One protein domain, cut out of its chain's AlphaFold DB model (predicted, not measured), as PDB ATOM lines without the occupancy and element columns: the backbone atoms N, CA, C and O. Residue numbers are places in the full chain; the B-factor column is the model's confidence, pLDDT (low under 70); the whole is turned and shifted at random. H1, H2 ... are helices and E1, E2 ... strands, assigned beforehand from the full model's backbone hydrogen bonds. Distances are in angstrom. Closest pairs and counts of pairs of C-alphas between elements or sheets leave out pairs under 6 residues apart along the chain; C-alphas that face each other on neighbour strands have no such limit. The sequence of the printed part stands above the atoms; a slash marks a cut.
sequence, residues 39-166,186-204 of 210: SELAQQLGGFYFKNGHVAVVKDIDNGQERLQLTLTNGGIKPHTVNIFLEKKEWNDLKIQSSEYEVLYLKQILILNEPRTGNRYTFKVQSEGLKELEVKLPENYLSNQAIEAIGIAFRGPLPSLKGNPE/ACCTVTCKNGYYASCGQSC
ATOM      1  N   SER A  39       7.741  27.152  23.672       82.38
ATOM      2  CA  SER A  39       7.840  25.816  23.059       82.38
ATOM      3  C   SER A  39       8.649  25.805  21.758       82.38
ATOM      4  O   SER A  39       9.443  24.894  21.546       82.38
ATOM      5  N   GLU A  40       8.454  26.802  20.891       83.56
ATOM      6  CA  GLU A  40       9.170  26.905  19.612       83.56
ATOM      7  C   GLU A  40      10.653  27.208  19.848       83.56
ATOM      8  O   GLU A  40      11.517  26.586  19.235       83.56
ATOM      9  N   LEU A  41      10.961  28.113  20.784       82.06
ATOM     10  CA  LEU A  41      12.337  28.464  21.145       82.06
ATOM     11  C   LEU A  41      13.101  27.264  21.708       82.06
ATOM     12  O   LEU A  41      14.237  27.027  21.305       82.06
ATOM     13  N   ALA A  42      12.480  26.484  22.599       80.88
ATOM     14  CA  ALA A  42      13.090  25.268  23.132       80.88
ATOM     15  C   ALA A  42      13.428  24.257  22.024       80.88
ATOM     16  O   ALA A  42      14.489  23.633  22.063       80.88
ATOM     17  N   GLN A  43      12.564  24.140  21.013       77.38
ATOM     18  CA  GLN A  43      12.796  23.277  19.858       77.38
ATOM     19  C   GLN A  43      13.915  23.805  18.946       77.38
ATOM     20  O   GLN A  43      14.757  23.030  18.501       77.38
ATOM     21  N   GLN A  44      13.942  25.111  18.669       77.94
ATOM     22  CA  GLN A  44      14.896  25.726  17.738       77.94
ATOM     23  C   GLN A  44      16.309  25.865  18.313       77.94
ATOM     24  O   GLN A  44      17.290  25.732  17.586       77.94
ATOM     25  N   LEU A  45      16.419  26.172  19.606       74.88
ATOM     26  CA  LEU A  45      17.687  26.534  20.249       74.88
ATOM     27  C   LEU A  45      18.289  25.394  21.075       74.88
ATOM     28  O   LEU A  45      19.420  25.513  21.552       74.88
ATOM     29  N   GLY A  46      17.559  24.286  21.207       72.56
ATOM     30  CA  GLY A  46      17.924  23.168  22.061       72.56
ATOM     31  C   GLY A  46      17.667  23.503  23.528       72.56
ATOM     32  O   GLY A  46      18.293  24.386  24.117       72.56
ATOM     33  N   GLY A  47      16.733  22.787  24.136       76.88
ATOM     34  CA  GLY A  47      16.322  23.033  25.507       76.88
ATOM     35  C   GLY A  47      15.005  22.346  25.818       76.88
ATOM     36  O   GLY A  47      14.615  21.393  25.146       76.88
ATOM     37  N   PHE A  48      14.306  22.850  26.829       78.25
ATOM     38  CA  PHE A  48      12.952  22.401  27.118       78.25
ATOM     39  C   PHE A  48      12.068  23.531  27.598       78.25
ATOM     40  O   PHE A  48      12.519  24.557  28.112       78.25
ATOM     41  N   TYR A  49      10.776  23.287  27.451       83.50
ATOM     42  CA  TYR A  49       9.742  24.217  27.829       83.50
ATOM     43  C   TYR A  49       8.629  23.493  28.572       83.50
ATOM     44  O   TYR A  49       8.248  22.374  28.234       83.50
ATOM     45  N   PHE A  50       8.097  24.154  29.587       81.19
ATOM     46  CA  PHE A  50       7.116  23.593  30.484       81.19
ATOM     47  C   PHE A  50       6.060  24.642  30.830       81.19
ATOM     48  O   PHE A  50       6.306  25.567  31.602       81.19
ATOM     49  N   LYS A  51       4.874  24.494  30.233       75.88
ATOM     50  CA  LYS A  51       3.733  25.398  30.395       75.88
ATOM     51  C   LYS A  51       2.847  24.885  31.524       75.88
ATOM     52  O   LYS A  51       2.130  23.909  31.326       75.88
ATOM     53  N   ASN A  52       2.900  25.535  32.682       71.94
ATOM     54  CA  ASN A  52       2.149  25.192  33.895       71.94
ATOM     55  C   ASN A  52       2.560  23.885  34.550       71.94
ATOM     56  O   ASN A  52       1.930  22.841  34.367       71.94
ATOM     57  N   GLY A  53       3.528  23.968  35.446       76.06
ATOM     58  CA  GLY A  53       3.491  23.005  36.524       76.06
ATOM     59  C   GLY A  53       4.144  23.479  37.784       76.06
ATOM     60  O   GLY A  53       4.697  24.574  37.890       76.06
ATOM     61  N   HIS A  54       3.970  22.619  38.768       86.12
ATOM     62  CA  HIS A  54       4.378  22.916  40.108       86.12
ATOM     63  C   HIS A  54       5.891  22.766  40.197       86.12
ATOM     64  O   HIS A  54       6.442  21.693  39.917       86.12
ATOM     65  N   VAL A  55       6.543  23.858  40.575       90.06
ATOM     66  CA  VAL A  55       7.970  23.884  40.863       90.06
ATOM     67  C   VAL A  55       8.114  23.949  42.368       90.06
ATOM     68  O   VAL A  55       7.824  24.975  42.980       90.06
ATOM     69  N   ALA A  56       8.555  22.847  42.967       90.69
ATOM     70  CA  ALA A  56       8.959  22.848  44.361       90.69
ATOM     71  C   ALA A  56      10.366  23.440  44.465       90.69
ATOM     72  O   ALA A  56      11.274  23.027  43.744       90.69
ATOM     73  N   VAL A  57      10.534  24.409  45.354       92.19
ATOM     74  CA  VAL A  57      11.759  25.185  45.510       92.19
ATOM     75  C   VAL A  57      12.376  24.885  46.866       92.19
ATOM     76  O   VAL A  57      11.728  25.039  47.900       92.19
ATOM     77  N   VAL A  58      13.647  24.497  46.863       92.06
ATOM     78  CA  VAL A  58      14.463  24.325  48.063       92.06
ATOM     79  C   VAL A  58      15.686  25.224  47.948       92.06
ATOM     80  O   VAL A  58      16.394  25.206  46.943       92.06
ATOM     81  N   LYS A  59      15.915  26.024  48.989       91.12
ATOM     82  CA  LYS A  59      17.107  26.854  49.157       91.12
ATOM     83  C   LYS A  59      17.984  26.203  50.226       91.12
ATOM     84  O   LYS A  59      17.583  26.167  51.386       91.12
ATOM     85  N   ASP A  60      19.148  25.687  49.844       88.75
ATOM     86  CA  ASP A  60      20.102  25.063  50.760       88.75
ATOM     87  C   ASP A  60      21.573  25.349  50.404       88.75
ATOM     88  O   ASP A  60      21.887  26.195  49.563       88.75
ATOM     89  N   ILE A  61      22.484  24.688  51.125       83.31
ATOM     90  CA  ILE A  61      23.930  24.740  50.905       83.31
ATOM     91  C   ILE A  61      24.403  23.316  50.596       83.31
ATOM     92  O   ILE A  61      24.231  22.416  51.416       83.31
ATOM     93  N   ASP A  62      25.043  23.125  49.444       77.81
ATOM     94  CA  ASP A  62      25.586  21.847  48.976       77.81
ATOM     95  C   ASP A  62      27.109  21.973  48.835       77.81
ATOM     96  O   ASP A  62      27.603  22.802  48.074       77.81
ATOM     97  N   ASN A  63      27.869  21.207  49.625       77.88
ATOM     98  CA  ASN A  63      29.339  21.271  49.678       77.88
ATOM     99  C   ASN A  63      29.909  22.697  49.864       77.88
ATOM    100  O   ASN A  63      30.916  23.072  49.264       77.88
ATOM    101  N   GLY A  64      29.251  23.504  50.703       78.00
ATOM    102  CA  GLY A  64      29.651  24.889  50.985       78.00
ATOM    103  C   GLY A  64      29.251  25.904  49.907       78.00
ATOM    104  O   GLY A  64      29.631  27.068  50.014       78.00
ATOM    105  N   GLN A  65      28.486  25.484  48.896       78.69
ATOM    106  CA  GLN A  65      27.967  26.340  47.834       78.69
ATOM    107  C   GLN A  65      26.460  26.555  47.999       78.69
ATOM    108  O   GLN A  65      25.709  25.602  48.185       78.69
ATOM    109  N   GLU A  66      26.008  27.804  47.900       82.75
ATOM    110  CA  GLU A  66      24.580  28.139  47.906       82.75
ATOM    111  C   GLU A  66      23.891  27.578  46.662       82.75
ATOM    112  O   GLU A  66      24.349  27.784  45.529       82.75
ATOM    113  N   ARG A  67      22.792  26.855  46.888       87.38
ATOM    114  CA  ARG A  67      22.092  26.090  45.864       87.38
ATOM    115  C   ARG A  67      20.590  26.331  45.934       87.38
ATOM    116  O   ARG A  67      19.946  26.203  46.973       87.38
ATOM    117  N   LEU A  68      20.022  26.643  44.778       90.75
ATOM    118  CA  LEU A  68      18.591  26.642  44.538       90.75
ATOM    119  C   LEU A  68      18.232  25.347  43.803       90.75
ATOM    120  O   LEU A  68      18.546  25.184  42.622       90.75
ATOM    121  N   GLN A  69      17.587  24.423  44.503       89.50
ATOM    122  CA  GLN A  69      17.079  23.185  43.932       89.50
ATOM    123  C   GLN A  69      15.605  23.359  43.556       89.50
ATOM    124  O   GLN A  69      14.754  23.651  44.393       89.50
ATOM    125  N   LEU A  70      15.299  23.141  42.284       90.94
ATOM    126  CA  LEU A  70      13.964  23.205  41.712       90.94
ATOM    127  C   LEU A  70      13.529  21.800  41.330       90.94
ATOM    128  O   LEU A  70      14.227  21.118  40.587       90.94
ATOM    129  N   THR A  71      12.370  21.363  41.796       88.62
ATOM    130  CA  THR A  71      11.772  20.096  41.374       88.62
ATOM    131  C   THR A  71      10.527  20.386  40.558       88.62
ATOM    132  O   THR A  71       9.524  20.871  41.075       88.62
ATOM    133  N   LEU A  72      10.618  20.103  39.265       85.31
ATOM    134  CA  LEU A  72       9.586  20.311  38.264       85.31
ATOM    135  C   LEU A  72       8.654  19.101  38.258       85.31
ATOM    136  O   LEU A  72       9.094  17.977  38.007       85.31
ATOM    137  N   THR A  73       7.368  19.325  38.520       76.06
ATOM    138  CA  THR A  73       6.350  18.267  38.527       76.06
ATOM    139  C   THR A  73       5.125  18.662  37.705       76.06
ATOM    140  O   THR A  73       4.631  19.788  37.778       76.06
ATOM    141  N   ASN A  74       4.624  17.717  36.905       69.56
ATOM    142  CA  ASN A  74       3.344  17.813  36.198       69.56
ATOM    143  C   ASN A  74       2.612  16.483  36.320       69.56
ATOM    144  O   ASN A  74       3.259  15.440  36.329       69.56
ATOM    145  N   GLY A  75       1.280  16.497  36.280       58.75
ATOM    146  CA  GLY A  75       0.446  15.292  36.327       58.75
ATOM    147  C   GLY A  75       0.710  14.260  35.218       58.75
ATOM    148  O   GLY A  75       0.144  13.174  35.269       58.75
ATOM    149  N   GLY A  76       1.560  14.566  34.229       59.94
ATOM    150  CA  GLY A  76       1.972  13.644  33.164       59.94
ATOM    151  C   GLY A  76       3.481  13.400  33.031       59.94
ATOM    152  O   GLY A  76       3.879  12.765  32.059       59.94
ATOM    153  N   ILE A  77       4.329  13.907  33.936       57.59
ATOM    154  CA  ILE A  77       5.795  13.805  33.817       57.59
ATOM    155  C   ILE A  77       6.392  13.357  35.156       57.59
ATOM    156  O   ILE A  77       5.995  13.849  36.213       57.59
ATOM    157  N   LYS A  78       7.365  12.436  35.118       64.56
ATOM    158  CA  LYS A  78       8.172  12.112  36.304       64.56
ATOM    159  C   LYS A  78       8.908  13.370  36.793       64.56
ATOM    160  O   LYS A  78       9.379  14.135  35.953       64.56
ATOM    161  N   PRO A  79       9.039  13.574  38.114       70.56
ATOM    162  CA  PRO A  79       9.735  14.732  38.652       70.56
ATOM    163  C   PRO A  79      11.130  14.898  38.046       70.56
ATOM    164  O   PRO A  79      11.882  13.927  37.932       70.56
ATOM    165  N   HIS A  80      11.461  16.130  37.672       76.94
ATOM    166  CA  HIS A  80      12.772  16.501  37.156       76.94
ATOM    167  C   HIS A  80      13.388  17.561  38.067       76.94
ATOM    168  O   HIS A  80      12.705  18.501  38.465       76.94
ATOM    169  N   THR A  81      14.664  17.428  38.411       82.00
ATOM    170  CA  THR A  81      15.346  18.329  39.339       82.00
ATOM    171  C   THR A  81      16.362  19.195  38.611       82.00
ATOM    172  O   THR A  81      17.216  18.686  37.890       82.00
ATOM    173  N   VAL A  82      16.307  20.498  38.857       83.12
ATOM    174  CA  VAL A  82      17.279  21.489  38.400       83.12
ATOM    175  C   VAL A  82      17.996  22.044  39.621       83.12
ATOM    176  O   VAL A  82      17.346  22.509  40.549       83.12
ATOM    177  N   ASN A  83      19.321  22.006  39.639       82.94
ATOM    178  CA  ASN A  83      20.130  22.633  40.681       82.94
ATOM    179  C   ASN A  83      20.828  23.850  40.092       82.94
ATOM    180  O   ASN A  83      21.503  23.717  39.076       82.94
ATOM    181  N   ILE A  84      20.678  25.004  40.730       87.25
ATOM    182  CA  ILE A  84      21.314  26.259  40.333       87.25
ATOM    183  C   ILE A  84      22.246  26.675  41.464       87.25
ATOM    184  O   ILE A  84      21.802  26.840  42.599       87.25
ATOM    185  N   PHE A  85      23.526  26.843  41.161       84.12
ATOM    186  CA  PHE A  85      24.538  27.268  42.123       84.12
ATOM    187  C   PHE A  85      24.785  28.764  41.971       84.12
ATOM    188  O   PHE A  85      25.030  29.232  40.860       84.12
ATOM    189  N   LEU A  86      24.702  29.514  43.067       82.56
ATOM    190  CA  LEU A  86      24.670  30.981  43.042       82.56
ATOM    191  C   LEU A  86      25.911  31.600  43.686       82.56
ATOM    192  O   LEU A  86      26.510  31.016  44.587       82.56
ATOM    193  N   GLU A  87      26.290  32.798  43.241       73.62
ATOM    194  CA  GLU A  87      27.261  33.623  43.963       73.62
ATOM    195  C   GLU A  87      26.645  34.205  45.246       73.62
ATOM    196  O   GLU A  87      25.479  34.596  45.265       73.62
ATOM    197  N   LYS A  88      27.468  34.368  46.293       68.31
ATOM    198  CA  LYS A  88      27.037  34.770  47.649       68.31
ATOM    199  C   LYS A  88      26.192  36.048  47.724       68.31
ATOM    200  O   LYS A  88      25.384  36.222  48.632       68.31
ATOM    201  N   LYS A  89      26.400  36.980  46.792       71.00
ATOM    202  CA  LYS A  89      25.675  38.259  46.740       71.00
ATOM    203  C   LYS A  89      24.214  38.101  46.291       71.00
ATOM    204  O   LYS A  89      23.376  38.879  46.716       71.00
ATOM    205  N   GLU A  90      23.907  37.079  45.492       72.81
ATOM    206  CA  GLU A  90      22.604  36.898  44.833       72.81
ATOM    207  C   GLU A  90      21.586  36.140  45.711       72.81
ATOM    208  O   GLU A  90      20.381  36.137  45.461       72.81
ATOM    209  N   TRP A  91      22.059  35.468  46.762       73.12
ATOM    210  CA  TRP A  91      21.261  34.536  47.560       73.12
ATOM    211  C   TRP A  91      20.199  35.184  48.445       73.12
ATOM    212  O   TRP A  91      19.082  34.658  48.580       73.12
ATOM    213  N   ASN A  92      20.549  36.315  49.057       70.62
ATOM    214  CA  ASN A  92      19.724  36.962  50.077       70.62
ATOM    215  C   ASN A  92      18.515  37.691  49.479       70.62
ATOM    216  O   ASN A  92      17.465  37.748  50.117       70.62
ATOM    217  N   ASP A  93      18.626  38.161  48.237       72.81
ATOM    218  CA  ASP A  93      17.577  38.939  47.568       72.81
ATOM    219  C   ASP A  93      16.601  38.067  46.762       72.81
ATOM    220  O   ASP A  93      15.532  38.517  46.335       72.81
ATOM    221  N   LEU A  94      16.918  36.780  46.598       82.00
ATOM    222  CA  LEU A  94      16.118  35.847  45.821       82.00
ATOM    223  C   LEU A  94      14.848  35.413  46.575       82.00
ATOM    224  O   LEU A  94      14.869  34.472  47.379       82.00
ATOM    225  N   LYS A  95      13.726  36.067  46.250       84.94
ATOM    226  CA  LYS A  95      12.369  35.788  46.762       84.94
ATOM    227  C   LYS A  95      11.597  34.781  45.906       84.94
ATOM    228  O   LYS A  95      10.463  35.038  45.521       84.94
ATOM    229  N   ILE A  96      12.224  33.671  45.544       88.25
ATOM    230  CA  ILE A  96      11.567  32.577  44.818       88.25
ATOM    231  C   ILE A  96      10.983  31.564  45.810       88.25
ATOM    232  O   ILE A  96      11.611  31.257  46.823       88.25
ATOM    233  N   GLN A  97       9.791  31.042  45.526       91.19
ATOM    234  CA  GLN A  97       9.069  30.122  46.407       91.19
ATOM    235  C   GLN A  97       8.384  29.016  45.608       91.19
ATOM    236  O   GLN A  97       8.194  29.147  44.404       91.19
ATOM    237  N   SER A  98       7.994  27.926  46.269       91.94
ATOM    238  CA  SER A  98       7.248  26.845  45.619       91.94
ATOM    239  C   SER A  98       5.891  27.344  45.118       91.94
ATOM    240  O   SER A  98       5.070  27.793  45.917       91.94
ATOM    241  N   SER A  99       5.649  27.269  43.810       91.50
ATOM    242  CA  SER A  99       4.430  27.781  43.166       91.50
ATOM    243  C   SER A  99       4.228  27.142  41.784       91.50
ATOM    244  O   SER A  99       4.951  26.226  41.381       91.50
ATOM    245  N   GLU A 100       3.212  27.603  41.061       89.94
ATOM    246  CA  GLU A 100       3.043  27.320  39.637       89.94
ATOM    247  C   GLU A 100       3.943  28.247  38.823       89.94
ATOM    248  O   GLU A 100       3.812  29.468  38.890       89.94
ATOM    249  N   TYR A 101       4.824  27.657  38.017       90.38
ATOM    250  CA  TYR A 101       5.644  28.398  37.066       90.38
ATOM    251  C   TYR A 101       5.487  27.825  35.664       90.38
ATOM    252  O   TYR A 101       5.243  26.634  35.445       90.38
ATOM    253  N   GLU A 102       5.687  28.703  34.700       88.62
ATOM    254  CA  GLU A 102       6.148  28.342  33.378       88.62
ATOM    255  C   GLU A 102       7.680  28.333  33.381       88.62
ATOM    256  O   GLU A 102       8.316  29.258  33.891       88.62
ATOM    257  N   VAL A 103       8.274  27.278  32.829       88.69
ATOM    258  CA  VAL A 103       9.729  27.090  32.816       88.69
ATOM    259  C   VAL A 103      10.220  27.001  31.384       88.69
ATOM    260  O   VAL A 103       9.731  26.188  30.601       88.69
ATOM    261  N   LEU A 104      11.210  27.819  31.053       88.06
ATOM    262  CA  LEU A 104      11.937  27.756  29.795       88.06
ATOM    263  C   LEU A 104      13.421  27.616  30.108       88.06
ATOM    264  O   LEU A 104      14.016  28.493  30.730       88.06
ATOM    265  N   TYR A 105      14.014  26.517  29.669       86.00
ATOM    266  CA  TYR A 105      15.450  26.316  29.748       86.00
ATOM    267  C   TYR A 105      16.032  26.251  28.347       86.00
ATOM    268  O   TYR A 105      15.614  25.432  27.529       86.00
ATOM    269  N   LEU A 106      17.020  27.102  28.101       81.38
ATOM    270  CA  LEU A 106      17.726  27.223  26.838       81.38
ATOM    271  C   LEU A 106      19.217  27.191  27.136       81.38
ATOM    272  O   LEU A 106      19.812  28.237  27.385       81.38
ATOM    273  N   LYS A 107      19.808  25.991  27.130       74.12
ATOM    274  CA  LYS A 107      21.248  25.722  27.299       74.12
ATOM    275  C   LYS A 107      21.910  26.302  28.566       74.12
ATOM    276  O   LYS A 107      22.393  25.565  29.410       74.12
ATOM    277  N   GLN A 108      22.003  27.611  28.707       75.31
ATOM    278  CA  GLN A 108      22.694  28.304  29.801       75.31
ATOM    279  C   GLN A 108      21.815  29.344  30.487       75.31
ATOM    280  O   GLN A 108      22.265  30.016  31.412       75.31
ATOM    281  N   ILE A 109      20.566  29.465  30.039       84.94
ATOM    282  CA  ILE A 109      19.575  30.340  30.636       84.94
ATOM    283  C   ILE A 109      18.404  29.496  31.108       84.94
ATOM    284  O   ILE A 109      17.831  28.719  30.340       84.94
ATOM    285  N   LEU A 110      18.026  29.693  32.365       89.06
ATOM    286  CA  LEU A 110      16.761  29.234  32.910       89.06
ATOM    287  C   LEU A 110      15.871  30.441  33.195       89.06
ATOM    288  O   LEU A 110      16.262  31.351  33.925       89.06
ATOM    289  N   ILE A 111      14.660  30.414  32.656       90.81
ATOM    290  CA  ILE A 111      13.621  31.403  32.913       90.81
ATOM    291  C   ILE A 111      12.480  30.707  33.645       90.81
ATOM    292  O   ILE A 111      11.905  29.739  33.144       90.81
ATOM    293  N   LEU A 112      12.152  31.224  34.825       91.75
ATOM    294  CA  LEU A 112      10.955  30.874  35.577       91.75
ATOM    295  C   LEU A 112      10.019  32.068  35.523       91.75
ATOM    296  O   LEU A 112      10.366  33.159  35.977       91.75
ATOM    297  N   ASN A 113       8.845  31.861  34.955       91.00
ATOM    298  CA  ASN A 113       7.840  32.887  34.782       91.00
ATOM    299  C   ASN A 113       6.607  32.486  35.594       91.00
ATOM    300  O   ASN A 113       6.022  31.434  35.354       91.00
ATOM    301  N   GLU A 114       6.259  33.278  36.603       90.56
ATOM    302  CA  GLU A 114       5.077  33.053  37.431       90.56
ATOM    303  C   GLU A 114       3.866  33.673  36.714       90.56
ATOM    304  O   GLU A 114       3.706  34.896  36.714       90.56
ATOM    305  N   PRO A 115       2.986  32.871  36.088       84.56
ATOM    306  CA  PRO A 115       2.008  33.389  35.130       84.56
ATOM    307  C   PRO A 115       0.930  34.273  35.768       84.56
ATOM    308  O   PRO A 115       0.285  35.050  35.066       84.56
ATOM    309  N   ARG A 116       0.717  34.156  37.087       84.12
ATOM    310  CA  ARG A 116      -0.292  34.928  37.828       84.12
ATOM    311  C   ARG A 116       0.203  36.317  38.216       84.12
ATOM    312  O   ARG A 116      -0.552  37.272  38.141       84.12
ATOM    313  N   THR A 117       1.452  36.428  38.650       83.81
ATOM    314  CA  THR A 117       2.033  37.695  39.126       83.81
ATOM    315  C   THR A 117       2.816  38.413  38.030       83.81
ATOM    316  O   THR A 117       3.069  39.607  38.139       83.81
ATOM    317  N   GLY A 118       3.229  37.690  36.982       80.00
ATOM    318  CA  GLY A 118       4.190  38.171  35.993       80.00
ATOM    319  C   GLY A 118       5.624  38.238  36.527       80.00
ATOM    320  O   GLY A 118       6.507  38.717  35.813       80.00
ATOM    321  N   ASN A 119       5.875  37.765  37.756       85.62
ATOM    322  CA  ASN A 119       7.220  37.718  38.314       85.62
ATOM    323  C   ASN A 119       8.087  36.789  37.473       85.62
ATOM    324  O   ASN A 119       7.713  35.650  37.179       85.62
ATOM    325  N   ARG A 120       9.281  37.265  37.121       88.00
ATOM    326  CA  ARG A 120      10.221  36.509  36.304       88.00
ATOM    327  C   ARG A 120      11.569  36.404  36.987       88.00
ATOM    328  O   ARG A 120      12.189  37.412  37.308       88.00
ATOM    329  N   TYR A 121      12.046  35.176  37.114       89.75
ATOM    330  CA  TYR A 121      13.394  34.869  37.569       89.75
ATOM    331  C   TYR A 121      14.185  34.359  36.377       89.75
ATOM    332  O   TYR A 121      13.765  33.428  35.690       89.75
ATOM    333  N   THR A 122      15.307  35.010  36.100       90.00
ATOM    334  CA  THR A 122      16.226  34.617  35.033       90.00
ATOM    335  C   THR A 122      17.547  34.252  35.675       90.00
ATOM    336  O   THR A 122      18.114  35.069  36.395       90.00
ATOM    337  N   PHE A 123      18.024  33.043  35.409       87.88
ATOM    338  CA  PHE A 123      19.333  32.569  35.838       87.88
ATOM    339  C   PHE A 123      20.178  32.334  34.598       87.88
ATOM    340  O   PHE A 123      19.759  31.590  33.707       87.88
ATOM    341  N   LYS A 124      21.349  32.960  34.543       83.31
ATOM    342  CA  LYS A 124      22.315  32.802  33.454       83.31
ATOM    343  C   LYS A 124      23.625  32.249  33.992       83.31
ATOM    344  O   LYS A 124      24.034  32.592  35.095       83.31
ATOM    345  N   VAL A 125      24.268  31.388  33.212       76.81
ATOM    346  CA  VAL A 125      25.636  30.927  33.476       76.81
ATOM    347  C   VAL A 125      26.589  31.739  32.606       76.81
ATOM    348  O   VAL A 125      26.357  31.866  31.402       76.81
ATOM    349  N   GLN A 126      27.664  32.270  33.190       67.69
ATOM    350  CA  GLN A 126      28.680  33.007  32.437       67.69
ATOM    351  C   GLN A 126      29.390  32.075  31.445       67.69
ATOM    352  O   GLN A 126      30.207  31.239  31.827       67.69
ATOM    353  N   SER A 127      29.075  32.207  30.157       63.53
ATOM    354  CA  SER A 127      29.769  31.510  29.072       63.53
ATOM    355  C   SER A 127      29.732  32.325  27.776       63.53
ATOM    356  O   SER A 127      28.862  33.177  27.583       63.53
ATOM    357  N   GLU A 128      30.650  32.021  26.855       54.41
ATOM    358  CA  GLU A 128      30.740  32.648  25.530       54.41
ATOM    359  C   GLU A 128      29.465  32.475  24.679       54.41
ATOM    360  O   GLU A 128      29.158  33.337  23.856       54.41
ATOM    361  N   GLY A 129      28.666  31.430  24.924       61.53
ATOM    362  CA  GLY A 129      27.414  31.165  24.202       61.53
ATOM    363  C   GLY A 129      26.217  32.030  24.620       61.53
ATOM    364  O   GLY A 129      25.212  32.068  23.908       61.53
ATOM    365  N   LEU A 130      26.299  32.747  25.747       70.81
ATOM    366  CA  LEU A 130      25.183  33.549  26.259       70.81
ATOM    367  C   LEU A 130      24.833  34.713  25.319       70.81
ATOM    368  O   LEU A 130      23.661  34.964  25.053       70.81
ATOM    369  N   LYS A 131      25.851  35.372  24.755       73.12
ATOM    370  CA  LYS A 131      25.672  36.508  23.835       73.12
ATOM    371  C   LYS A 131      24.944  36.105  22.555       73.12
ATOM    372  O   LYS A 131      24.112  36.849  22.052       73.12
ATOM    373  N   GLU A 132      25.244  34.922  22.022       74.62
ATOM    374  CA  GLU A 132      24.548  34.407  20.840       74.62
ATOM    375  C   GLU A 132      23.071  34.126  21.150       74.62
ATOM    376  O   GLU A 132      22.194  34.382  20.324       74.62
ATOM    377  N   LEU A 133      22.789  33.628  22.355       76.88
ATOM    378  CA  LEU A 133      21.430  33.362  22.804       76.88
ATOM    379  C   LEU A 133      20.628  34.658  22.993       76.88
ATOM    380  O   LEU A 133      19.479  34.714  22.567       76.88
ATOM    381  N   GLU A 134      21.239  35.710  23.543       81.12
ATOM    382  CA  GLU A 134      20.628  37.042  23.683       81.12
ATOM    383  C   GLU A 134      20.150  37.616  22.344       81.12
ATOM    384  O   GLU A 134      19.063  38.178  22.276       81.12
ATOM    385  N   VAL A 135      20.911  37.409  21.263       82.31
ATOM    386  CA  VAL A 135      20.538  37.863  19.909       82.31
ATOM    387  C   VAL A 135      19.343  37.086  19.344       82.31
ATOM    388  O   VAL A 135      18.585  37.614  18.532       82.31
ATOM    389  N   LYS A 136      19.172  35.823  19.746       83.75
ATOM    390  CA  LYS A 136      18.097  34.943  19.256       83.75
ATOM    391  C   LYS A 136      16.815  35.051  20.079       83.75
ATOM    392  O   LYS A 136      15.754  34.638  19.609       83.75
ATOM    393  N   LEU A 137      16.906  35.557  21.306       84.19
ATOM    394  CA  LEU A 137      15.761  35.703  22.191       84.19
ATOM    395  C   LEU A 137      14.904  36.915  21.803       84.19
ATOM    396  O   LEU A 137      15.442  37.959  21.436       84.19
ATOM    397  N   PRO A 138      13.566  36.817  21.904       84.62
ATOM    398  CA  PRO A 138      12.706  37.979  21.733       84.62
ATOM    399  C   PRO A 138      12.990  39.057  22.786       84.62
ATOM    400  O   PRO A 138      13.487  38.778  23.880       84.62
ATOM    401  N   GLU A 139      12.610  40.293  22.471       81.62
ATOM    402  CA  GLU A 139      12.831  41.439  23.349       81.62
ATOM    403  C   GLU A 139      12.240  41.208  24.751       81.62
ATOM    404  O   GLU A 139      11.156  40.639  24.908       81.62
ATOM    405  N   ASN A 140      12.961  41.661  25.780       76.75
ATOM    406  CA  ASN A 140      12.561  41.589  27.188       76.75
ATOM    407  C   ASN A 140      12.376  40.172  27.750       76.75
ATOM    408  O   ASN A 140      11.776  40.032  28.812       76.75
ATOM    409  N   TYR A 141      12.856  39.116  27.081       81.38
ATOM    410  CA  TYR A 141      12.819  37.757  27.637       81.38
ATOM    411  C   TYR A 141      13.692  37.621  28.879       81.38
ATOM    412  O   TYR A 141      13.250  37.082  29.899       81.38
ATOM    413  N   LEU A 142      14.905  38.159  28.801       79.56
ATOM    414  CA  LEU A 142      15.819  38.243  29.926       79.56
ATOM    415  C   LEU A 142      15.502  39.494  30.734       79.56
ATOM    416  O   LEU A 142      15.379  40.587  30.185       79.56
ATOM    417  N   SER A 143      15.363  39.322  32.044       73.25
ATOM    418  CA  SER A 143      15.263  40.458  32.955       73.25
ATOM    419  C   SER A 143      16.600  41.197  33.019       73.25
ATOM    420  O   SER A 143      17.658  40.570  33.064       73.25
ATOM    421  N   ASN A 144      16.558  42.525  33.147       69.38
ATOM    422  CA  ASN A 144      17.740  43.330  33.482       69.38
ATOM    423  C   ASN A 144      18.340  42.950  34.852       69.38
ATOM    424  O   ASN A 144      19.478  43.296  35.146       69.38
ATOM    425  N   GLN A 145      17.578  42.231  35.681       70.50
ATOM    426  CA  GLN A 145      17.984  41.684  36.977       70.50
ATOM    427  C   GLN A 145      18.321  40.185  36.890       70.50
ATOM    428  O   GLN A 145      18.134  39.447  37.855       70.50
ATOM    429  N   ALA A 146      18.732  39.691  35.718       78.94
ATOM    430  CA  ALA A 146      19.107  38.292  35.553       78.94
ATOM    431  C   ALA A 146      20.289  37.931  36.465       78.94
ATOM    432  O   ALA A 146      21.354  38.547  36.397       78.94
ATOM    433  N   ILE A 147      20.079  36.905  37.283       84.31
ATOM    434  CA  ILE A 147      21.005  36.454  38.313       84.31
ATOM    435  C   ILE A 147      22.115  35.636  37.663       84.31
ATOM    436  O   ILE A 147      21.853  34.673  36.934       84.31
ATOM    437  N   GLU A 148      23.355  36.018  37.953       81.06
ATOM    438  CA  GLU A 148      24.539  35.273  37.539       81.06
ATOM    439  C   GLU A 148      24.708  34.039  38.433       81.06
ATOM    440  O   GLU A 148      24.891  34.130  39.650       81.06
ATOM    441  N   ALA A 149      24.631  32.867  37.813       77.50
ATOM    442  CA  ALA A 149      24.840  31.579  38.445       77.50
ATOM    443  C   ALA A 149      26.238  31.041  38.113       77.50
ATOM    444  O   ALA A 149      26.747  31.184  37.002       77.50
ATOM    445  N   ILE A 150      26.825  30.342  39.080       77.25
ATOM    446  CA  ILE A 150      28.094  29.621  38.944       77.25
ATOM    447  C   ILE A 150      27.887  28.325  38.135       77.25
ATOM    448  O   ILE A 150      28.815  27.839  37.494       77.25
ATOM    449  N   GLY A 151      26.672  27.763  38.125       76.69
ATOM    450  CA  GLY A 151      26.334  26.608  37.288       76.69
ATOM    451  C   GLY A 151      24.882  26.146  37.416       76.69
ATOM    452  O   GLY A 151      24.201  26.476  38.388       76.69
ATOM    453  N   ILE A 152      24.415  25.363  36.436       76.75
ATOM    454  CA  ILE A 152      23.083  24.735  36.422       76.75
ATOM    455  C   ILE A 152      23.228  23.253  36.051       76.75
ATOM    456  O   ILE A 152      23.894  22.926  35.073       76.75
ATOM    457  N   ALA A 153      22.597  22.355  36.811       73.12
ATOM    458  CA  ALA A 153      22.608  20.914  36.554       73.12
ATOM    459  C   ALA A 153      21.195  20.318  36.559       73.12
ATOM    460  O   ALA A 153      20.377  20.656  37.412       73.12
ATOM    461  N   PHE A 154      20.944  19.375  35.652       74.38
ATOM    462  CA  PHE A 154      19.652  18.715  35.455       74.38
ATOM    463  C   PHE A 154      19.735  17.239  35.849       74.38
ATOM    464  O   PHE A 154      20.697  16.550  35.508       74.38
ATOM    465  N   ARG A 155      18.744  16.742  36.594       68.88
ATOM    466  CA  ARG A 155      18.650  15.343  37.032       68.88
ATOM    467  C   ARG A 155      17.231  14.820  36.866       68.88
ATOM    468  O   ARG A 155      16.282  15.398  37.383       68.88
ATOM    469  N   GLY A 156      17.108  13.668  36.219       61.41
ATOM    470  CA  GLY A 156      15.840  12.978  36.012       61.41
ATOM    471  C   GLY A 156      15.670  12.544  34.559       61.41
ATOM    472  O   GLY A 156      16.474  12.925  33.707       61.41
ATOM    473  N   PRO A 157      14.640  11.739  34.258       56.12
ATOM    474  CA  PRO A 157      14.314  11.409  32.878       56.12
ATOM    475  C   PRO A 157      14.005  12.694  32.104       56.12
ATOM    476  O   PRO A 157      13.432  13.640  32.655       56.12
ATOM    477  N   LEU A 158      14.402  12.727  30.832       52.44
ATOM    478  CA  LEU A 158      14.067  13.822  29.928       52.44
ATOM    479  C   LEU A 158      12.535  13.930  29.844       52.44
ATOM    480  O   LEU A 158      11.885  12.906  29.601       52.44
ATOM    481  N   PRO A 159      11.920  15.108  30.077       50.34
ATOM    482  CA  PRO A 159      10.488  15.254  29.890       50.34
ATOM    483  C   PRO A 159      10.096  14.879  28.458       50.34
ATOM    484  O   PRO A 159      10.500  15.532  27.499       50.34
ATOM    485  N   SER A 160       9.277  13.837  28.313       48.12
ATOM    486  CA  SER A 160       8.541  13.558  27.082       48.12
ATOM    487  C   SER A 160       7.471  14.639  26.932       48.12
ATOM    488  O   SER A 160       6.399  14.562  27.535       48.12
ATOM    489  N   LEU A 161       7.803  15.709  26.210       50.81
ATOM    490  CA  LEU A 161       6.896  16.824  25.959       50.81
ATOM    491  C   LEU A 161       5.680  16.326  25.163       50.81
ATOM    492  O   LEU A 161       5.830  15.670  24.131       50.81
ATOM    493  N   LYS A 162       4.458  16.669  25.600       40.50
ATOM    494  CA  LYS A 162       3.265  16.557  24.742       40.50
ATOM    495  C   LYS A 162       3.466  17.496  23.547       40.50
ATOM    496  O   LYS A 162       3.294  18.701  23.693       40.50
ATOM    497  N   GLY A 163       3.861  16.939  22.402       41.00
ATOM    498  CA  GLY A 163       4.110  17.684  21.163       41.00
ATOM    499  C   GLY A 163       5.250  17.138  20.295       41.00
ATOM    500  O   GLY A 163       5.104  17.203  19.087       41.00
ATOM    501  N   ASN A 164       6.293  16.537  20.899       38.69
ATOM    502  CA  ASN A 164       7.516  15.952  20.297       38.69
ATOM    503  C   ASN A 164       8.305  16.827  19.273       38.69
ATOM    504  O   ASN A 164       7.723  17.577  18.499       38.69
ATOM    505  N   PRO A 165       9.650  16.739  19.223       42.78
ATOM    506  CA  PRO A 165      10.453  15.576  19.565       42.78
ATOM    507  C   PRO A 165      11.052  15.661  20.968       42.78
ATOM    508  O   PRO A 165      11.108  16.719  21.593       42.78
ATOM    509  N   GLU A 166      11.491  14.494  21.425       39.75
ATOM    510  CA  GLU A 166      12.552  14.273  22.400       39.75
ATOM    511  C   GLU A 166      13.561  15.425  22.402       39.75
ATOM    512  O   GLU A 166      13.861  15.985  21.346       39.75
ATOM    513  N   ALA A 186      24.730  18.385  26.410       36.41
ATOM    514  CA  ALA A 186      24.653  16.926  26.280       36.41
ATOM    515  C   ALA A 186      26.025  16.204  26.396       36.41
ATOM    516  O   ALA A 186      26.062  14.980  26.474       36.41
ATOM    517  N   CYS A 187      27.147  16.927  26.447       38.44
ATOM    518  CA  CYS A 187      28.510  16.396  26.567       38.44
ATOM    519  C   CYS A 187      29.315  17.369  27.404       38.44
ATOM    520  O   CYS A 187      29.310  18.508  27.003       38.44
ATOM    521  N   CYS A 188      29.945  16.932  28.503       41.84
ATOM    522  CA  CYS A 188      30.207  17.674  29.753       41.84
ATOM    523  C   CYS A 188      31.492  18.572  29.870       41.84
ATOM    524  O   CYS A 188      32.549  18.239  29.349       41.84
ATOM    525  N   THR A 189      31.385  19.733  30.553       42.38
ATOM    526  CA  THR A 189      32.391  20.799  30.808       42.38
ATOM    527  C   THR A 189      32.149  21.151  32.230       42.38
ATOM    528  O   THR A 189      31.027  21.433  32.648       42.38
ATOM    529  N   VAL A 190      33.242  21.169  32.956       44.50
ATOM    530  CA  VAL A 190      33.288  21.650  34.309       44.50
ATOM    531  C   VAL A 190      34.484  22.581  34.408       44.50
ATOM    532  O   VAL A 190      35.621  22.131  34.356       44.50
ATOM    533  N   THR A 191      34.250  23.876  34.571       40.38
ATOM    534  CA  THR A 191      35.333  24.806  34.908       40.38
ATOM    535  C   THR A 191      35.719  24.593  36.372       40.38
ATOM    536  O   THR A 191      34.929  24.868  37.275       40.38
ATOM    537  N   CYS A 192      36.918  24.062  36.613       43.91
ATOM    538  CA  CYS A 192      37.410  23.732  37.951       43.91
ATOM    539  C   CYS A 192      38.179  24.892  38.604       43.91
ATOM    540  O   CYS A 192      38.786  25.722  37.929       43.91
ATOM    541  N   LYS A 193      38.152  24.945  39.943       40.78
ATOM    542  CA  LYS A 193      38.942  25.897  40.747       40.78
ATOM    543  C   LYS A 193      40.440  25.563  40.657       40.78
ATOM    544  O   LYS A 193      40.792  24.402  40.473       40.78
ATOM    545  N   ASN A 194      41.318  26.555  40.856       41.16
ATOM    546  CA  ASN A 194      42.776  26.354  40.910       41.16
ATOM    547  C   ASN A 194      43.137  25.204  41.878       41.16
ATOM    548  O   ASN A 194      42.731  25.238  43.041       41.16
ATOM    549  N   GLY A 195      43.868  24.194  41.390       34.66
ATOM    550  CA  GLY A 195      44.206  22.965  42.130       34.66
ATOM    551  C   GLY A 195      43.233  21.785  41.953       34.66
ATOM    552  O   GLY A 195      43.354  20.788  42.660       34.66
ATOM    553  N   TYR A 196      42.259  21.890  41.041       41.44
ATOM    554  CA  TYR A 196      41.334  20.815  40.670       41.44
ATOM    555  C   TYR A 196      41.252  20.695  39.138       41.44
ATOM    556  O   TYR A 196      41.232  21.711  38.444       41.44
ATOM    557  N   TYR A 197      41.147  19.475  38.606       41.56
ATOM    558  CA  TYR A 197      40.995  19.200  37.169       41.56
ATOM    559  C   TYR A 197      39.690  18.452  36.870       41.56
ATOM    560  O   TYR A 197      39.219  17.659  37.680       41.56
ATOM    561  N   ALA A 198      39.087  18.681  35.702       47.81
ATOM    562  CA  ALA A 198      37.871  17.977  35.301       47.81
ATOM    563  C   ALA A 198      38.172  16.537  34.835       47.81
ATOM    564  O   ALA A 198      39.107  16.308  34.074       47.81
ATOM    565  N   SER A 199      37.359  15.573  35.258       42.25
ATOM    566  CA  SER A 199      37.408  14.147  34.928       42.25
ATOM    567  C   SER A 199      36.044  13.702  34.415       42.25
ATOM    568  O   SER A 199      35.037  13.887  35.097       42.25
ATOM    569  N   CYS A 200      36.009  13.154  33.201       47.09
ATOM    570  CA  CYS A 200      34.798  13.019  32.398       47.09
ATOM    571  C   CYS A 200      34.636  11.614  31.804       47.09
ATOM    572  O   CYS A 200      35.514  11.133  31.095       47.09
ATOM    573  N   GLY A 201      33.490  10.981  32.081       47.03
ATOM    574  CA  GLY A 201      33.037   9.688  31.543       47.03
ATOM    575  C   GLY A 201      31.546   9.750  31.178       47.03
ATOM    576  O   GLY A 201      31.151  10.605  30.396       47.03
ATOM    577  N   GLN A 202      30.675   8.934  31.791       40.47
ATOM    578  CA  GLN A 202      29.208   9.143  31.709       40.47
ATOM    579  C   GLN A 202      28.719  10.422  32.436       40.47
ATOM    580  O   GLN A 202      27.542  10.769  32.378       40.47
ATOM    581  N   SER A 203      29.630  11.128  33.111       37.44
ATOM    582  CA  SER A 203      29.478  12.472  33.680       37.44
ATOM    583  C   SER A 203      30.863  13.122  33.835       37.44
ATOM    584  O   SER A 203      31.842  12.385  33.963       37.44
ATOM    585  N   CYS A 204      30.955  14.459  33.888       44.78
ATOM    586  CA  CYS A 204      32.172  15.182  34.308       44.78
ATOM    587  C   CYS A 204      32.129  15.622  35.773       44.78
ATOM    588  O   CYS A 204      31.108  16.132  36.223       44.78
TER     589      CYS A 204
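This is residues 39 to 166 and 186 to 204 of the 210 residues of an uncharacterized protein of Dyadobacter sp. SG02 (UniProt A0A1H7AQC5). Seven strands, E1 to E7, ring an axis as a closed barrel, with the short helix H1 packed on its outside by E1 and E4 and the short helix H2 in the crossover from E6 to E7. An arm, residues 186 to 204 with the small strand E8, reaches away from the barrel, and its residues 192 to 197 stick out. The printed part has 147 residues with two named helices and eight named strands, in the order H1, E1, E2, E3, E4, E5, E6, H2, E7, E8; the class is mostly strand. Round the ring run E1, E2, E3, E7, E6, E5, E4 and back to E1, mixed: E7 and E6 are parallel, the other neighbour pairs antiparallel. The whole is compact, with a radius of gyration of the C-alphas of 15.3 A and spans of 44 by 34 by 32 A.

Begin with the barrel: find C-alpha 47 at (16.322, 23.033, 25.507), where E1, residues 47 to 62, starts; it bends by 117 degrees at residue 51 and measures 25.3 A from first to last C-alpha. E2, residues 65 to 74, is 28.5 A long, and E3, residues 77 to 86, is 27.1 A. E4 takes residues 99 to 106 over 21.1 A, E5 residues 109 to 113, and E6 residues 120 to 125 over 16.6 A. E7, residues 147 to 155, is 21.3 A long and bends by 77 degrees at residue 150. Look before E1 for H1, residues 39 to 45, starting at C-alpha 39 at (7.840, 25.816, 23.059), and between E6 and E7 for H2, residues 130 to 136. E8, residues 196 to 200, ends at C-alpha 200 at (34.798, 13.019, 32.398).

Walk round the barrel from E1 and E2, a hairpin, where N 58 and O 69 are 2.8 A apart, within hydrogen-bond range. E2 and E3, the next hairpin, have N 70 and O 82 at 2.8 A; E1, E2 and E3 form a meander, each strand the antiparallel neighbour of the one before. With E4 they form a Greek key, in which E1 is also the antiparallel neighbour of the fourth strand; look there for N 50 and O 103 at 2.8 A. E4, E5 and E6 are a second meander, with N 104 and O 111 at 2.9 A and N 112 and O 121 at 2.9 A. E7 is staggered: residues 147 to 149 pair with E6, where N 149 and O 124 are 2.8 A apart, and residues 149 to 155 pair with E3, where N 83 and O 153 are 2.8 A apart. E6, H2 and E7 make a strand-helix-strand unit, two parallel strands with a helix between, and its crossover is right-handed. H1 lies outside the barrel over E1, at a height over the sheet of 6.8 A; on the local plane it runs across the strands, only just, at 63 degrees to E1. The closest C-alphas of H1 and E1 are those of Ala 42 and Phe 48, 4.9 A apart. H2 is on the barrel too; its closest C-alpha to E6 is that of Leu 130, 7.8 A from that of Lys 124. H1 and H2 are apart, only just, at 8.2 A. In H1 and H2 every O i to N i+4 pair is within hydrogen-bond range. E8 pairs with no named strand and is apart from E7.

The two C-alphas farthest apart are those of Arg 116 and Gly 195, 46.3 A. Residues 167 to 185 are not printed, and C-alphas 166 and 186 are 13.0 A apart across this cut, which falls in the link from E7 to E8. The link from E3 to E4, residues 87 to 98, is long. The mean pLDDT of the printed part is 72.8; 42 residues are under 70, among them 155 to 166 and 186 to 204, and E8 has a mean of 44.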